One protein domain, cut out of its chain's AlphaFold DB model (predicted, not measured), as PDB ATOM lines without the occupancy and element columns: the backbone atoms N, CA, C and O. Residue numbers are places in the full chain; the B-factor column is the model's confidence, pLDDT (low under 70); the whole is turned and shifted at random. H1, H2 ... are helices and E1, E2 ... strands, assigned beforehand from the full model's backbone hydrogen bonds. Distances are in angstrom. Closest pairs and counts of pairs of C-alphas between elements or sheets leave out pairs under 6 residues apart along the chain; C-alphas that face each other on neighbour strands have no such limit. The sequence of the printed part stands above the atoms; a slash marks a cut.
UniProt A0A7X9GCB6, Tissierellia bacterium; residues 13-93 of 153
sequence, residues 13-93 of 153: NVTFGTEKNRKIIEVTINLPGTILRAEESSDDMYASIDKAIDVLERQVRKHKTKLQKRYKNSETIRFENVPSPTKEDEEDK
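This is residues 13 to 93 of the 153 residues of a protein of Tissierellia bacterium (UniProt A0A7X9GCB6). A narrow antiparallel sheet of three strands, E1, E2 and E3, has one long helix, H1, slanting over one face, and its other face is bare. Beyond the end of H1, the short helix H2, a long loop of residues 71 to 86 and the small helix H3 lie off the sheet. The printed part has 81 residues, in the order E1 E2 E3 H1 H2 H3, of mixed class, helices and strands. It is elongated, spanning 44 by 28 by 20 A, and only just loose, close to compact, with a radius of gyration of the C-alphas of 14.4 A.

E1, residues 13 to 19, and E2, residues 22 to 31, form a hairpin at 163 degrees, with N 15 and O 26 2.8 A apart, within hydrogen-bond range. E2 and E3, residues 34 to 42, form another at 170 degrees, with N 27 and O 38 at 2.8 A. The three make a meander, each strand the antiparallel neighbour of the one before. The sheet is twisted, its C-alphas up to 4.4 A off the best plane. H1, residues 45 to 62, is on the sheet at a height of 6.3 A, over E3 and only just over E2, where 3 of its C-alphas fall. It runs slantwise to the strands, at 35 degrees to E3 on the local plane. The closest C-alphas of E3 and H1, those of Ser 42 and Ser 48, are 5.2 A apart. H2, residues 64 to 70, is close to H1 but not clearly touching, at a steep tilt of 66 degrees; C-alphas 60 and 67 are their closest, 7.8 A apart. H3, residues 87 to 91, is also close to H1 but not clearly touching; C-alphas 62 and 89 are closest, at 5.9 A. H2 and H3 are apart. In H1, H2 and H3 every O i to N i+4 pair is within hydrogen-bond range.

E1 begins at C-alpha 13 (41.756, 111.745, 142.450). E2 is 28.8 A long, E3 26.6 A and H1 25.8 A. H3 ends at C-alpha 91 (26.920, 119.996, 168.608).

The C-alphas farthest apart, those of Lys 20 and Asn 73, are 45.4 A apart. The printed part has no cut; H2 to H3 is a long link of 16 residues. Mean pLDDT of the printed part is 83.3, with residues 72 to 76 under 70.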
ATOM      1  N   ASN A  13      41.489 113.136 142.786       86.88
ATOM      2  CA  ASN A  13      41.756 111.745 142.450       86.88
ATOM      3  C   ASN A  13      40.630 110.870 142.996       86.88
ATOM      4  O   ASN A  13      40.225 111.017 144.152       86.88
ATOM      5  N   VAL A  14      40.143 109.954 142.164       88.25
ATOM      6  CA  VAL A  14      39.141 108.962 142.551       88.25
ATOM      7  C   VAL A  14      39.718 107.582 142.297       88.25
ATOM      8  O   VAL A  14      40.007 107.231 141.155       88.25
ATOM      9  N   THR A  15      39.853 106.800 143.360       88.88
ATOM     10  CA  THR A  15      40.294 105.410 143.292       88.88
ATOM     11  C   THR A  15      39.117 104.508 143.625       88.88
ATOM     12  O   THR A  15      38.384 104.737 144.588       88.88
ATOM     13  N   PHE A  16      38.933 103.469 142.818       88.50
ATOM     14  CA  PHE A  16      37.909 102.459 143.031       88.50
ATOM     15  C   PHE A  16      38.556 101.111 143.328       88.50
ATOM     16  O   PHE A  16      39.461 100.676 142.616       88.50
ATOM     17  N   GLY A  17      38.056 100.439 144.360       85.44
ATOM     18  CA  GLY A  17      38.466  99.101 144.761       85.44
ATOM     19  C   GLY A  17      37.267  98.167 144.881       85.44
ATOM     20  O   GLY A  17      36.147  98.575 145.187       85.44
ATOM     21  N   THR A  18      37.490  96.879 144.648       86.50
ATOM     22  CA  THR A  18      36.539  95.830 145.032       86.50
ATOM     23  C   THR A  18      37.242  94.891 145.992       86.50
ATOM     24  O   THR A  18      38.272  94.321 145.647       86.50
ATOM     25  N   GLU A  19      36.662  94.703 147.171       83.56
ATOM     26  CA  GLU A  19      37.147  93.746 148.157       83.56
ATOM     27  C   GLU A  19      36.016  92.777 148.511       83.56
ATOM     28  O   GLU A  19      34.996  93.161 149.091       83.56
ATOM     29  N   LYS A  20      36.170  91.503 148.128       84.62
ATOM     30  CA  LYS A  20      35.098  90.492 148.192       84.62
ATOM     31  C   LYS A  20      33.841  91.009 147.465       84.62
ATOM     32  O   LYS A  20      33.889  91.213 146.256       84.62
ATOM     33  N   ASN A  21      32.752  91.270 148.191       83.19
ATOM     34  CA  ASN A  21      31.515  91.845 147.645       83.19
ATOM     35  C   ASN A  21      31.373  93.358 147.869       83.19
ATOM     36  O   ASN A  21      30.417  93.949 147.377       83.19
ATOM     37  N   ARG A  22      32.302  94.005 148.582       84.62
ATOM     38  CA  ARG A  22      32.226  95.441 148.862       84.62
ATOM     39  C   ARG A  22      32.890  96.244 147.754       84.62
ATOM     40  O   ARG A  22      34.004  95.945 147.323       84.62
ATOM     41  N   LYS A  23      32.198  97.287 147.312       86.81
ATOM     42  CA  LYS A  23      32.683  98.309 146.387       86.81
ATOM     43  C   LYS A  23      33.187  99.488 147.202       86.81
ATOM     44  O   LYS A  23      32.397 100.168 147.859       86.81
ATOM     45  N   ILE A  24      34.495  99.693 147.184       89.62
ATOM     46  CA  ILE A  24      35.186 100.733 147.939       89.62
ATOM     47  C   ILE A  24      35.474 101.880 146.979       89.62
ATOM     48  O   ILE A  24      36.015 101.668 145.894       89.62
ATOM     49  N   ILE A  25      35.110 103.091 147.376       92.06
ATOM     50  CA  ILE A  25      35.504 104.305 146.678       92.06
ATOM     51  C   ILE A  25      36.302 105.191 147.613       92.06
ATOM     52  O   ILE A  25      35.950 105.393 148.774       92.06
ATOM     53  N   GLU A  26      37.363 105.748 147.065       91.62
ATOM     54  CA  GLU A  26      38.208 106.716 147.717       91.62
ATOM     55  C   GLU A  26      38.259 107.965 146.847       91.62
ATOM     56  O   GLU A  26      38.693 107.922 145.698       91.62
ATOM     57  N   VAL A  27      37.804 109.086 147.395       91.94
ATOM     58  CA  VAL A  27      37.827 110.388 146.734       91.94
ATOM     59  C   VAL A  27      38.758 111.293 147.521       91.94
ATOM     60  O   VAL A  27      38.527 111.541 148.703       91.94
ATOM     61  N   THR A  28      39.800 111.795 146.863       90.62
ATOM     62  CA  THR A  28      40.772 112.729 147.440       90.62
ATOM     63  C   THR A  28      40.819 113.999 146.601       90.62
ATOM     64  O   THR A  28      41.189 113.961 145.433       90.62
ATOM     65  N   ILE A  29      40.458 115.131 147.195       88.19
ATOM     66  CA  ILE A  29      40.502 116.457 146.578       88.19
ATOM     67  C   ILE A  29      41.651 117.232 147.215       88.19
ATOM     68  O   ILE A  29      41.642 117.504 148.421       88.19
ATOM     69  N   ASN A  30      42.632 117.594 146.394       84.31
ATOM     70  CA  ASN A  30      43.805 118.333 146.837       84.31
ATOM     71  C   ASN A  30      43.552 119.830 146.672       84.31
ATOM     72  O   ASN A  30      43.419 120.328 145.557       84.31
ATOM     73  N   LEU A  31      43.492 120.548 147.790       81.50
ATOM     74  CA  LEU A  31      43.427 122.005 147.819       81.50
ATOM     75  C   LEU A  31      44.761 122.559 148.345       81.50
ATOM     76  O   LEU A  31      45.440 121.885 149.129       81.50
ATOM     77  N   PRO A  32      45.138 123.799 147.993       77.50
ATOM     78  CA  PRO A  32      46.346 124.433 148.517       77.50
ATOM     79  C   PRO A  32      46.370 124.485 150.057       77.50
ATOM     80  O   PRO A  32      45.736 125.327 150.689       77.50
ATOM     81  N   GLY A  33      47.112 123.572 150.688       75.94
ATOM     82  CA  GLY A  33      47.230 123.488 152.145       75.94
ATOM     83  C   GLY A  33      46.042 122.831 152.863       75.94
ATOM     84  O   GLY A  33      45.884 123.020 154.073       75.94
ATOM     85  N   THR A  34      45.171 122.091 152.171       82.44
ATOM     86  CA  THR A  34      44.171 121.197 152.793       82.44
ATOM     87  C   THR A  34      43.844 120.044 151.856       82.44
ATOM     88  O   THR A  34      43.605 120.254 150.676       82.44
ATOM     89  N   ILE A  35      43.754 118.832 152.390       86.19
ATOM     90  CA  ILE A  35      43.285 117.669 151.637       86.19
ATOM     91  C   ILE A  35      41.894 117.318 152.157       86.19
ATOM     92  O   ILE A  35      41.706 117.167 153.365       86.19
ATOM     93  N   LEU A  36      40.918 117.222 151.257       88.44
ATOM     94  CA  LEU A  36      39.601 116.673 151.569       88.44
ATOM     95  C   LEU A  36      39.568 115.237 151.068       88.44
ATOM     96  O   LEU A  36      39.828 114.985 149.895       88.44
ATOM     97  N   ARG A  37      39.260 114.294 151.954       91.44
ATOM     98  CA  ARG A  37      39.256 112.873 151.621       91.44
ATOM     99  C   ARG A  37      38.029 112.192 152.204       91.44
ATOM    100  O   ARG A  37      37.676 112.424 153.363       91.44
ATOM    101  N   ALA A  38      37.410 111.341 151.398       92.81
ATOM    102  CA  ALA A  38      36.342 110.444 151.808       92.81
ATOM    103  C   ALA A  38      36.630 109.041 151.274       92.81
ATOM    104  O   ALA A  38      36.982 108.876 150.108       92.81
ATOM    105  N   GLU A  39      36.485 108.043 152.138       91.94
ATOM    106  CA  GLU A  39      36.648 106.634 151.793       91.94
ATOM    107  C   GLU A  39      35.421 105.886 152.292       91.94
ATOM    108  O   GLU A  39      35.229 105.753 153.505       91.94
ATOM    109  N   GLU A  40      34.601 105.406 151.366       92.94
ATOM    110  CA  GLU A  40      33.325 104.767 151.664       92.94
ATOM    111  C   GLU A  40      33.203 103.417 150.967       92.94
ATOM    112  O   GLU A  40      33.767 103.181 149.899       92.94
ATOM    113  N   SER A  41      32.453 102.511 151.593       89.50
ATOM    114  CA  SER A  41      32.208 101.175 151.052       89.50
ATOM    115  C   SER A  41      30.737 100.792 151.162       89.50
ATOM    116  O   SER A  41      30.046 101.140 152.125       89.50
ATOM    117  N   SER A  42      30.249 100.077 150.156       89.81
ATOM    118  CA  SER A  42      28.872  99.597 150.058       89.81
ATOM    119  C   SER A  42      28.832  98.354 149.169       89.81
ATOM    120  O   SER A  42      29.833  98.003 148.547       89.81
ATOM    121  N   ASP A  43      27.681  97.695 149.081       89.75
ATOM    122  CA  ASP A  43      27.498  96.539 148.187       89.75
ATOM    123  C   ASP A  43      27.272  96.958 146.719       89.75
ATOM    124  O   ASP A  43      27.374  96.143 145.806       89.75
ATOM    125  N   ASP A  44      27.012  98.248 146.485       89.38
ATOM    126  CA  ASP A  44      26.797  98.848 145.168       89.38
ATOM    127  C   ASP A  44      27.697 100.076 144.964       89.38
ATOM    128  O   ASP A  44      27.905 100.880 145.875       89.38
ATOM    129  N   MET A  45      28.213 100.226 143.744       85.00
ATOM    130  CA  MET A  45      29.123 101.301 143.357       85.00
ATOM    131  C   MET A  45      28.457 102.675 143.465       85.00
ATOM    132  O   MET A  45      29.063 103.597 144.008       85.00
ATOM    133  N   TYR A  46      27.222 102.820 142.976       88.19
ATOM    134  CA  TYR A  46      26.524 104.107 143.015       88.19
ATOM    135  C   TYR A  46      26.224 104.526 144.452       88.19
ATOM    136  O   TYR A  46      26.473 105.673 144.822       88.19
ATOM    137  N   ALA A  47      25.817 103.573 145.293       90.19
ATOM    138  CA  ALA A  47      25.644 103.809 146.721       90.19
ATOM    139  C   ALA A  47      26.945 104.259 147.414       90.19
ATOM    140  O   ALA A  47      26.907 105.152 148.259       90.19
ATOM    141  N   SER A  48      28.099 103.674 147.071       90.31
ATOM    142  CA  SER A  48      29.394 104.119 147.608       90.31
ATOM    143  C   SER A  48      29.748 105.539 147.158       90.31
ATOM    144  O   SER A  48      30.231 106.328 147.970       90.31
ATOM    145  N   ILE A  49      29.481 105.884 145.892       89.00
ATOM    146  CA  ILE A  49      29.716 107.231 145.350       89.00
ATOM    147  C   ILE A  49      28.876 108.268 146.095       89.00
ATOM    148  O   ILE A  49      29.424 109.270 146.552       89.00
ATOM    149  N   ASP A  50      27.570 108.035 146.231       90.00
ATOM    150  CA  ASP A  50      26.682 108.997 146.887       90.00
ATOM    151  C   ASP A  50      27.077 109.196 148.360       90.00
ATOM    152  O   ASP A  50      27.221 110.335 148.801       90.00
ATOM    153  N   LYS A  51      27.419 108.117 149.082       91.88
ATOM    154  CA  LYS A  51      27.960 108.211 150.452       91.88
ATOM    155  C   LYS A  51      29.242 109.043 150.526       91.88
ATOM    156  O   LYS A  51      29.383 109.878 151.418       91.88
ATOM    157  N   ALA A  52      30.183 108.835 149.604       91.38
ATOM    158  CA  ALA A  52      31.430 109.597 149.587       91.38
ATOM    159  C   ALA A  52      31.182 111.090 149.314       91.38
ATOM    160  O   ALA A  52      31.810 111.946 149.942       91.38
ATOM    161  N   ILE A  53      30.239 111.410 148.421       89.31
ATOM    162  CA  ILE A  53      29.818 112.790 148.148       89.31
ATOM    163  C   ILE A  53      29.214 113.419 149.407       89.31
ATOM    164  O   ILE A  53      29.625 114.520 149.773       89.31
ATOM    165  N   ASP A  54      28.313 112.722 150.098       90.44
ATOM    166  CA  ASP A  54      27.670 113.219 151.319       90.44
ATOM    167  C   ASP A  54      28.696 113.537 152.420       90.44
ATOM    168  O   ASP A  54      28.617 114.576 153.086       90.44
ATOM    169  N   VAL A  55      29.708 112.678 152.588       90.94
ATOM    170  CA  VAL A  55      30.810 112.904 153.539       90.94
ATOM    171  C   VAL A  55      31.596 114.165 153.176       90.94
ATOM    172  O   VAL A  55      31.854 114.995 154.053       90.94
ATOM    173  N   LEU A  56      31.952 114.344 151.902       89.31
ATOM    174  CA  LEU A  56      32.680 115.530 151.441       89.31
ATOM    175  C   LEU A  56      31.848 116.810 151.602       89.31
ATOM    176  O   LEU A  56      32.363 117.810 152.109       89.31
ATOM    177  N   GLU A  57      30.562 116.787 151.238       87.38
ATOM    178  CA  GLU A  57      29.657 117.927 151.426       87.38
ATOM    179  C   GLU A  57      29.555 118.311 152.911       87.38
ATOM    180  O   GLU A  57      29.683 119.491 153.261       87.38
ATOM    181  N   ARG A  58      29.412 117.322 153.806       87.19
ATOM    182  CA  ARG A  58      29.382 117.550 155.259       87.19
ATOM    183  C   ARG A  58      30.692 118.141 155.773       87.19
ATOM    184  O   ARG A  58      30.648 119.066 156.584       87.19
ATOM    185  N   GLN A  59      31.849 117.661 155.310       88.12
ATOM    186  CA  GLN A  59      33.154 118.212 155.704       88.12
ATOM    187  C   GLN A  59      33.286 119.690 155.306       88.12
ATOM    188  O   GLN A  59      33.652 120.525 156.142       88.12
ATOM    189  N   VAL A  60      32.942 120.030 154.059       85.50
ATOM    190  CA  VAL A  60      32.996 121.412 153.555       85.50
ATOM    191  C   VAL A  60      32.023 122.308 154.323       85.50
ATOM    192  O   VAL A  60      32.400 123.408 154.729       85.50
ATOM    193  N   ARG A  61      30.804 121.828 154.598       86.44
ATOM    194  CA  ARG A  61      29.798 122.552 155.388       86.44
ATOM    195  C   ARG A  61      30.267 122.796 156.824       86.44
ATOM    196  O   ARG A  61      30.340 123.948 157.251       86.44
ATOM    197  N   LYS A  62      30.671 121.745 157.547       85.19
ATOM    198  CA  LYS A  62      31.121 121.808 158.956       85.19
ATOM    199  C   LYS A  62      32.333 122.720 159.144       85.19
ATOM    200  O   LYS A  62      32.472 123.383 160.174       85.19
ATOM    201  N   HIS A  63      33.218 122.785 158.150       84.06
ATOM    202  CA  HIS A  63      34.430 123.599 158.204       84.06
ATOM    203  C   HIS A  63      34.364 124.892 157.383       84.06
ATOM    204  O   HIS A  63      35.378 125.591 157.313       84.06
ATOM    205  N   LYS A  64      33.188 125.271 156.859       82.12
ATOM    206  CA  LYS A  64      32.983 126.443 155.989       82.12
ATOM    207  C   LYS A  64      33.690 127.693 156.506       82.12
ATOM    208  O   LYS A  64      34.507 128.263 155.797       82.12
ATOM    209  N   THR A  65      33.471 128.082 157.763       80.81
ATOM    210  CA  THR A  65      34.069 129.299 158.347       80.81
ATOM    211  C   THR A  65      35.598 129.237 158.439       80.81
ATOM    212  O   THR A  65      36.275 130.247 158.247       80.81
ATOM    213  N   LYS A  66      36.172 128.062 158.741       82.94
ATOM    214  CA  LYS A  66      37.634 127.877 158.818       82.94
ATOM    215  C   LYS A  66      38.258 127.890 157.424       82.94
ATOM    216  O   LYS A  66      39.282 128.540 157.227       82.94
ATOM    217  N   LEU A  67      37.619 127.210 156.474       81.31
ATOM    218  CA  LEU A  67      38.035 127.172 155.077       81.31
ATOM    219  C   LEU A  67      37.933 128.572 154.449       81.31
ATOM    220  O   LEU A  67      38.913 129.041 153.892       81.31
ATOM    221  N   GLN A  68      36.833 129.301 154.654       80.69
ATOM    222  CA  GLN A  68      36.687 130.689 154.195       80.69
ATOM    223  C   GLN A  68      37.809 131.588 154.708       80.69
ATOM    224  O   GLN A  68      38.362 132.356 153.935       80.69
ATOM    225  N   LYS A  69      38.174 131.494 155.997       82.44
ATOM    226  CA  LYS A  69      39.288 132.271 156.565       82.44
ATOM    227  C   LYS A  69      40.633 131.933 155.918       82.44
ATOM    228  O   LYS A  69      41.416 132.846 155.683       82.44
ATOM    229  N   ARG A  70      40.894 130.649 155.650       78.94
ATOM    230  CA  ARG A  70      42.141 130.167 155.035       78.94
ATOM    231  C   ARG A  70      42.246 130.560 153.558       78.94
ATOM    232  O   ARG A  70      43.315 130.956 153.119       78.94
ATOM    233  N   TYR A  71      41.135 130.487 152.830       75.88
ATOM    234  CA  TYR A  71      41.071 130.658 151.379       75.88
ATOM    235  C   TYR A  71      40.494 132.023 150.949       75.88
ATOM    236  O   TYR A  71      40.060 132.167 149.812       75.88
ATOM    237  N   LYS A  72      40.493 133.050 151.821       67.06
ATOM    238  CA  LYS A  72      39.947 134.395 151.507       67.06
ATOM    239  C   LYS A  72      40.528 135.028 150.238       67.06
ATOM    240  O   LYS A  72      39.841 135.824 149.612       67.06
ATOM    241  N   ASN A  73      41.770 134.685 149.897       63.22
ATOM    242  CA  ASN A  73      42.511 135.263 148.773       63.22
ATOM    243  C   ASN A  73      42.704 134.273 147.614       63.22
ATOM    244  O   ASN A  73      43.424 134.578 146.672       63.22
ATOM    245  N   SER A  74      42.128 133.074 147.702       62.31
ATOM    246  CA  SER A  74      42.341 132.002 146.731       62.31
ATOM    247  C   SER A  74      41.014 131.560 146.132       62.31
ATOM    248  O   SER A  74      40.083 131.183 146.847       62.31
ATOM    249  N   GLU A  75      40.970 131.534 144.815       65.19
ATOM    250  CA  GLU A  75      39.844 131.124 143.990       65.19
ATOM    251  C   GLU A  75      39.667 129.589 143.958       65.19
ATOM    252  O   GLU A  75      39.610 128.975 142.908       65.19
ATOM    253  N   THR A  76      39.604 128.913 145.108       69.31
ATOM    254  CA  THR A  76      39.568 127.432 145.151       69.31
ATOM    255  C   THR A  76      38.180 126.873 145.456       69.31
ATOM    256  O   THR A  76      37.730 125.934 144.800       69.31
ATOM    257  N   ILE A  77      37.461 127.458 146.420       73.06
ATOM    258  CA  ILE A  77      36.140 126.984 146.865       73.06
ATOM    259  C   ILE A  77      35.087 128.086 146.686       73.06
ATOM    260  O   ILE A  77      35.228 129.196 147.200       73.06
ATOM    261  N   ARG A  78      33.968 127.751 146.035       76.25
ATOM    262  CA  ARG A  78      32.763 128.586 145.908       76.25
ATOM    263  C   ARG A  78      31.900 128.465 147.165       76.25
ATOM    264  O   ARG A  78      30.881 127.775 147.189       76.25
ATOM    265  N   PHE A  79      32.308 129.138 148.240       76.62
ATOM    266  CA  PHE A  79      31.608 129.061 149.532       76.62
ATOM    267  C   PHE A  79      30.171 129.607 149.520       76.62
ATOM    268  O   PHE A  79      29.415 129.349 150.458       76.62
ATOM    269  N   GLU A  80      29.808 130.359 148.486       76.62
ATOM    270  CA  GLU A  80      28.457 130.865 148.217       76.62
ATOM    271  C   GLU A  80      27.450 129.715 148.092       76.62
ATOM    272  O   GLU A  80      26.351 129.782 148.636       76.62
ATOM    273  N   ASN A  81      27.876 128.621 147.455       79.06
ATOM    274  CA  ASN A  81      27.042 127.456 147.174       79.06
ATOM    275  C   ASN A  81      27.018 126.447 148.326       79.06
ATOM    276  O   ASN A  81      26.225 125.509 148.308       79.06
ATOM    277  N   VAL A  82      27.885 126.614 149.329       79.56
ATOM    278  CA  VAL A  82      27.942 125.742 150.507       79.56
ATOM    279  C   VAL A  82      26.867 126.199 151.497       79.56
ATOM    280  O   VAL A  82      26.921 127.350 151.936       79.56
ATOM    281  N   PRO A  83      25.921 125.342 151.920       81.25
ATOM    282  CA  PRO A  83      24.963 125.692 152.966       81.25
ATOM    283  C   PRO A  83      25.663 126.121 154.264       81.25
ATOM    284  O   PRO A  83      26.813 125.761 154.520       81.25
ATOM    285  N   SER A  84      24.994 126.904 155.105       81.50
ATOM    286  CA  SER A  84      25.517 127.187 156.448       81.50
ATOM    287  C   SER A  84      25.516 125.912 157.312       81.50
ATOM    288  O   SER A  84      24.667 125.045 157.090       81.50
ATOM    289  N   PRO A  85      26.442 125.777 158.283       79.31
ATOM    290  CA  PRO A  85      26.423 124.666 159.236       79.31
ATOM    291  C   PRO A  85      25.077 124.579 159.961       79.31
ATOM    292  O   PRO A  85      24.513 125.608 160.340       79.31
ATOM    293  N   THR A  86      24.562 123.367 160.155       81.62
ATOM    294  CA  THR A  86      23.352 123.136 160.958       81.62
ATOM    295  C   THR A  86      23.693 123.103 162.452       81.62
ATOM    296  O   THR A  86      24.859 122.990 162.828       81.62
ATOM    297  N   LYS A  87      22.679 123.168 163.330       77.25
ATOM    298  CA  LYS A  87      22.882 122.993 164.784       77.25
ATOM    299  C   LYS A  87      23.518 121.636 165.115       77.25
ATOM    300  O   LYS A  87      24.429 121.577 165.929       77.25
ATOM    301  N   GLU A  88      23.107 120.581 164.413       73.44
ATOM    302  CA  GLU A  88      23.696 119.241 164.540       73.44
ATOM    303  C   GLU A  88      25.199 119.233 164.207       73.44
ATOM    304  O   GLU A  88      25.987 118.606 164.913       73.44
ATOM    305  N   ASP A  89      25.629 119.974 163.176       71.75
ATOM    306  CA  ASP A  89      27.055 120.091 162.835       71.75
ATOM    307  C   ASP A  89      27.864 120.814 163.931       71.75
ATOM    308  O   ASP A  89      29.079 120.611 164.049       71.75
ATOM    309  N   GLU A  90      27.214 121.694 164.703       72.44
ATOM    310  CA  GLU A  90      27.836 122.451 165.788       72.44
ATOM    311  C   GLU A  90      27.952 121.660 167.091       72.44
ATOM    312  O   GLU A  90      28.976 121.785 167.767       72.44
ATOM    313  N   GLU A  91      26.938 120.863 167.424       73.19
ATOM    314  CA  GLU A  91      26.920 119.996 168.608       73.19
ATOM    315  C   GLU A  91      27.915 118.834 168.475       73.19
ATOM    316  O   GLU A  91      28.590 118.472 169.436       73.19
ATOM    317  N   ASP A  92      28.111 118.321 167.260       72.44
ATOM    318  CA  ASP A  92      29.048 117.239 166.932       72.44
ATOM    319  C   ASP A  92      30.523 117.711 166.821       72.44
ATOM    320  O   ASP A  92      31.342 117.154 166.081       72.44
ATOM    321  N   LYS A  93      30.909 118.803 167.494       76.06
ATOM    322  CA  LYS A  93      32.298 119.296 167.479       76.06
ATOM    323  C   LYS A  93      33.147 118.507 168.486       76.06
ATOM    324  O   LYS A  93      32.936 118.646 169.690       76.06
TER     325      LYS A  93